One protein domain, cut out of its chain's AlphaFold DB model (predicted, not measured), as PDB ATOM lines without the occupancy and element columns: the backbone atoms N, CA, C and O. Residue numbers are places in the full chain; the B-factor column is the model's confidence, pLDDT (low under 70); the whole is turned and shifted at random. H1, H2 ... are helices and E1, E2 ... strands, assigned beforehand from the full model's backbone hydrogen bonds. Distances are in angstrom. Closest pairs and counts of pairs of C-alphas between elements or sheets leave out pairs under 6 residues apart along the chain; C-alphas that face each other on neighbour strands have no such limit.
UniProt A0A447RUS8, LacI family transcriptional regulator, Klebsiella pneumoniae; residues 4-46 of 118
ATOM      1  N   LEU A   4      26.063  38.984  13.199       65.69
ATOM      2  CA  LEU A   4      25.877  38.254  11.949       65.69
ATOM      3  C   LEU A   4      26.990  37.225  11.676       65.69
ATOM      4  O   LEU A   4      26.711  36.146  11.170       65.69
ATOM      5  N   GLU A   5      28.243  37.532  12.015       66.25
ATOM      6  CA  GLU A   5      29.370  36.604  11.860       66.25
ATOM      7  C   GLU A   5      29.214  35.408  12.804       66.25
ATOM      8  O   GLU A   5      29.315  34.274  12.345       66.25
ATOM      9  N   GLU A   6      28.861  35.645  14.073       62.69
ATOM     10  CA  GLU A   6      28.640  34.590  15.075       62.69
ATOM     11  C   GLU A   6      27.493  33.641  14.697       62.69
ATOM     12  O   GLU A   6      27.632  32.426  14.828       62.69
ATOM     13  N   LEU A   7      26.384  34.172  14.171       62.31
ATOM     14  CA  LEU A   7      25.255  33.360  13.698       62.31
ATOM     15  C   LEU A   7      25.640  32.498  12.487       62.31
ATOM     16  O   LEU A   7      25.231  31.343  12.381       62.31
ATOM     17  N   THR A   8      26.486  33.031  11.604       63.22
ATOM     18  CA  THR A   8      26.924  32.328  10.388       63.22
ATOM     19  C   THR A   8      28.117  31.390  10.608       63.22
ATOM     20  O   THR A   8      28.491  30.653   9.698       63.22
ATOM     21  N   CYS A   9      28.680  31.329  11.821       65.44
ATOM     22  CA  CYS A   9      29.690  30.344  12.226       65.44
ATOM     23  C   CYS A   9      29.081  28.952  12.514       65.44
ATOM     24  O   CYS A   9      29.354  28.340  13.544       65.44
ATOM     25  N   GLY A  10      28.270  28.434  11.585       66.19
ATOM     26  CA  GLY A  10      27.793  27.045  11.586       66.19
ATOM     27  C   GLY A  10      26.537  26.757  12.413       66.19
ATOM     28  O   GLY A  10      26.192  25.589  12.575       66.19
ATOM     29  N   LEU A  11      25.848  27.781  12.932       76.06
ATOM     30  CA  LEU A  11      24.573  27.606  13.644       76.06
ATOM     31  C   LEU A  11      23.358  27.631  12.704       76.06
ATOM     32  O   LEU A  11      22.336  27.022  13.019       76.06
ATOM     33  N   CYS A  12      23.458  28.317  11.564       82.62
ATOM     34  CA  CYS A  12      22.398  28.399  10.562       82.62
ATOM     35  C   CYS A  12      22.957  28.556   9.139       82.62
ATOM     36  O   CYS A  12      23.989  29.196   8.947       82.62
ATOM     37  N   ASP A  13      22.228  28.029   8.150       85.69
ATOM     38  CA  ASP A  13      22.581  28.141   6.726       85.69
ATOM     39  C   ASP A  13      22.174  29.487   6.104       85.69
ATOM     40  O   ASP A  13      22.733  29.885   5.087       85.69
ATOM     41  N   ASN A  14      21.165  30.163   6.674       87.19
ATOM     42  CA  ASN A  14      20.635  31.440   6.189       87.19
ATOM     43  C   ASN A  14      20.141  32.312   7.352       87.19
ATOM     44  O   ASN A  14      19.707  31.800   8.385       87.19
ATOM     45  N   VAL A  15      20.134  33.630   7.146       88.81
ATOM     46  CA  VAL A  15      19.648  34.631   8.103       88.81
ATOM     47  C   VAL A  15      18.502  35.431   7.487       88.81
ATOM     48  O   VAL A  15      18.620  35.963   6.387       88.81
ATOM     49  N   LEU A  16      17.398  35.555   8.221       90.25
ATOM     50  CA  LEU A  16      16.265  36.401   7.853       90.25
ATOM     51  C   LEU A  16      16.260  37.653   8.730       90.25
ATOM     52  O   LEU A  16      16.216  37.545   9.956       90.25
ATOM     53  N   ILE A  17      16.269  38.832   8.115       88.56
ATOM     54  CA  ILE A  17      16.182  40.111   8.829       88.56
ATOM     55  C   ILE A  17      14.914  40.824   8.385       88.56
ATOM     56  O   ILE A  17      14.713  41.038   7.193       88.56
ATOM     57  N   ILE A  18      14.063  41.188   9.344       89.94
ATOM     58  CA  ILE A  18      12.752  41.787   9.081       89.94
ATOM     59  C   ILE A  18      12.672  43.162   9.734       89.94
ATOM     60  O   ILE A  18      12.994  43.301  10.916       89.94
ATOM     61  N   GLY A  19      12.191  44.166   9.002       86.44
ATOM     62  CA  GLY A  19      11.773  45.433   9.602       86.44
ATOM     63  C   GLY A  19      12.914  46.313  10.108       86.44
ATOM     64  O   GLY A  19      12.664  47.233  10.889       86.44
ATOM     65  N   ALA A  20      14.164  46.054   9.718       86.25
ATOM     66  CA  ALA A  20      15.287  46.868  10.167       86.25
ATOM     67  C   ALA A  20      15.169  48.290   9.595       86.25
ATOM     68  O   ALA A  20      15.165  48.486   8.380       86.25
ATOM     69  N   ARG A  21      15.076  49.293  10.477       81.69
ATOM     70  CA  ARG A  21      14.956  50.724  10.123       81.69
ATOM     71  C   ARG A  21      16.263  51.492  10.316       81.69
ATOM     72  O   ARG A  21      16.265  52.649  10.720       81.69
ATOM     73  N   PHE A  22      17.377  50.816  10.078       80.56
ATOM     74  CA  PHE A  22      18.722  51.371  10.124       80.56
ATOM     75  C   PHE A  22      19.576  50.696   9.046       80.56
ATOM     76  O   PHE A  22      19.244  49.574   8.643       80.56
ATOM     77  N   PRO A  23      20.664  51.337   8.594       78.19
ATOM     78  CA  PRO A  23      21.515  50.756   7.572       78.19
ATOM     79  C   PRO A  23      22.149  49.451   8.035       78.19
ATOM     80  O   PRO A  23      22.869  49.418   9.033       78.19
ATOM     81  N   LEU A  24      21.877  48.369   7.308       78.38
ATOM     82  CA  LEU A  24      22.421  47.049   7.618       78.38
ATOM     83  C   LEU A  24      23.773  46.815   6.934       78.38
ATOM     84  O   LEU A  24      24.616  46.122   7.495       78.38
ATOM     85  N   ASN A  25      24.010  47.421   5.765       76.12
ATOM     86  CA  ASN A  25      25.248  47.281   4.985       76.12
ATOM     87  C   ASN A  25      25.699  45.808   4.823       76.12
ATOM     88  O   ASN A  25      26.872  45.467   4.975       76.12
ATOM     89  N   ILE A  26      24.739  44.917   4.545       79.25
ATOM     90  CA  ILE A  26      24.957  43.476   4.383       79.25
ATOM     91  C   ILE A  26      24.919  43.141   2.895       79.25
ATOM     92  O   ILE A  26      23.883  43.286   2.256       79.25
ATOM     93  N   ASN A  27      26.033  42.647   2.358       77.94
ATOM     94  CA  ASN A  27      26.102  42.113   0.999       77.94
ATOM     95  C   ASN A  27      26.498  40.635   1.056       77.94
ATOM     96  O   ASN A  27      27.668  40.277   0.912       77.94
ATOM     97  N   ARG A  28      25.519  39.790   1.387       82.75
ATOM     98  CA  ARG A  28      25.707  38.360   1.628       82.75
ATOM     99  C   ARG A  28      24.565  37.553   1.002       82.75
ATOM    100  O   ARG A  28      23.408  37.889   1.247       82.75
ATOM    101  N   PRO A  29      24.857  36.487   0.235       85.44
ATOM    102  CA  PRO A  29      23.830  35.692  -0.439       85.44
ATOM    103  C   PRO A  29      23.011  34.817   0.522       85.44
ATOM    104  O   PRO A  29      21.922  34.386   0.170       85.44
ATOM    105  N   ASP A  30      23.520  34.563   1.726       87.38
ATOM    106  CA  ASP A  30      22.864  33.794   2.788       87.38
ATOM    107  C   ASP A  30      21.982  34.659   3.707       87.38
ATOM    108  O   ASP A  30      21.484  34.187   4.728       87.38
ATOM    109  N   VAL A  31      21.782  35.936   3.369       88.44
ATOM    110  CA  VAL A  31      20.922  36.850   4.124       88.44
ATOM    111  C   VAL A  31      19.767  37.312   3.246       88.44
ATOM    112  O   VAL A  31      19.982  37.798   2.137       88.44
ATOM    113  N   VAL A  32      18.544  37.185   3.760       90.12
ATOM    114  CA  VAL A  32      17.323  37.697   3.128       90.12
ATOM    115  C   VAL A  32      16.772  38.847   3.963       90.12
ATOM    116  O   VAL A  32      16.575  38.713   5.174       90.12
ATOM    117  N   LEU A  33      16.513  39.979   3.311       89.75
ATOM    118  CA  LEU A  33      15.947  41.173   3.936       89.75
ATOM    119  C   LEU A  33      14.453  41.277   3.621       89.75
ATOM    120  O   LEU A  33      14.068  41.246   2.457       89.75
ATOM    121  N   VAL A  34      13.607  41.444   4.634       90.38
ATOM    122  CA  VAL A  34      12.159  41.623   4.457       90.38
ATOM    123  C   VAL A  34      11.735  42.961   5.035       90.38
ATOM    124  O   VAL A  34      11.844  43.171   6.241       90.38
ATOM    125  N   ASP A  35      11.234  43.854   4.179       88.12
ATOM    126  CA  ASP A  35      10.774  45.193   4.565       88.12
ATOM    127  C   ASP A  35      11.805  45.912   5.463       88.12
ATOM    128  O   ASP A  35      11.523  46.349   6.575       88.12
ATOM    129  N   CYS A  36      13.059  45.953   5.012       86.38
ATOM    130  CA  CYS A  36      14.141  46.712   5.646       86.38
ATOM    131  C   CYS A  36      14.371  48.043   4.912       86.38
ATOM    132  O   CYS A  36      14.026  48.162   3.744       86.38
ATOM    133  N   LEU A  37      14.977  49.023   5.594       77.06
ATOM    134  CA  LEU A  37      15.254  50.367   5.061       77.06
ATOM    135  C   LEU A  37      16.122  50.355   3.790       77.06
ATOM    136  O   LEU A  37      15.811  51.066   2.844       77.06
ATOM    137  N   ASP A  38      17.176  49.535   3.784       65.06
ATOM    138  CA  ASP A  38      18.163  49.439   2.702       65.06
ATOM    139  C   ASP A  38      18.053  48.078   2.018       65.06
ATOM    140  O   ASP A  38      18.823  47.154   2.287       65.06
ATOM    141  N   SER A  39      17.039  47.920   1.180       62.53
ATOM    142  CA  SER A  39      16.701  46.624   0.603       62.53
ATOM    143  C   SER A  39      16.825  46.567  -0.911       62.53
ATOM    144  O   SER A  39      16.231  45.691  -1.511       62.53
ATOM    145  N   GLU A  40      17.541  47.467  -1.577       63.12
ATOM    146  CA  GLU A  40      17.616  47.449  -3.051       63.12
ATOM    147  C   GLU A  40      18.533  46.343  -3.621       63.12
ATOM    148  O   GLU A  40      19.042  46.450  -4.733       63.12
ATOM    149  N   GLY A  41      18.772  45.275  -2.856       68.44
ATOM    150  CA  GLY A  41      19.540  44.108  -3.283       68.44
ATOM    151  C   GLY A  41      18.651  42.954  -3.752       68.44
ATOM    152  O   GLY A  41      17.486  42.856  -3.369       68.44
ATOM    153  N   ASP A  42      19.241  42.035  -4.521       72.25
ATOM    154  CA  ASP A  42      18.560  40.876  -5.123       72.25
ATOM    155  C   ASP A  42      17.896  39.937  -4.096       72.25
ATOM    156  O   ASP A  42      16.880  39.311  -4.387       72.25
ATOM    157  N   ASN A  43      18.429  39.869  -2.871       86.44
ATOM    158  CA  ASN A  43      17.895  39.050  -1.777       86.44
ATOM    159  C   ASN A  43      17.009  39.858  -0.823       86.44
ATOM    160  O   ASN A  43      17.177  39.840   0.402       86.44
ATOM    161  N   SER A  44      16.055  40.584  -1.391       87.81
ATOM    162  CA  SER A  44      15.105  41.370  -0.622       87.81
ATOM    163  C   SER A  44      13.661  41.102  -1.025       87.81
ATOM    164  O   SER A  44      13.337  40.822  -2.177       87.81
ATOM    165  N   ILE A  45      12.774  41.199  -0.043       89.75
ATOM    166  CA  ILE A  45      11.329  41.176  -0.230       89.75
ATOM    167  C   ILE A  45      10.794  42.467   0.371       89.75
ATOM    168  O   ILE A  45      10.986  42.733   1.557       89.75
ATOM    169  N   GLN A  46      10.129  43.272  -0.448       86.38
ATOM    170  CA  GLN A  46       9.537  44.540  -0.035       86.38
ATOM    171  C   GLN A  46       8.021  44.480  -0.117       86.38
ATOM    172  O   GLN A  46       7.453  43.752  -0.935       86.38
TER     173      GLN A  46
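What this domain is: This is residues 4 to 46 of the 118 residues of the protein "LacI family transcriptional regulator" of Klebsiella pneumoniae (UniProt A0A447RUS8). With little regular structure, this is a small, loop-rich body: two short parallel strands, E1 and E2, lie side by side, residues 19 to 30 loop back between them, residues 35 to 46 fold back so that 44 to 45 pair with E2, and a one-turn helix, H1, sits at one end. The 43 printed residues run H1, E1, E2, class mixed, with 13 in named elements. The whole is compact, radius of gyration of the C-alphas 10.1 A, spanning 27 by 18 by 15 A.

Where its parts are: Find C-alpha 4 at (25.877, 38.254, 11.949), where H1, residues 4 to 8, begins. E1, residues 15 to 18, and E2, residues 31 to 34, are each 10.0 A long; E2 ends at (12.159, 41.623, 4.457).

How they stand to each other: Look at E1 and E2, parallel at 18 degrees: N 32 and O 15 are 2.9 A apart, within hydrogen-bond range. In H1 the O i to N i+4 pair is within range. The closest C-alphas of H1 and E1, Thr 8 and Val 15, are 8.0 A apart; H1 and E2 are apart.

The domain as a whole: The farthest C-alphas, Gly 10 and Gln 46, are 27.8 A apart. The printed part has no cut; E1 to E2 is a long link. Residues 4 to 10 and 38 to 41 have pLDDT under 70.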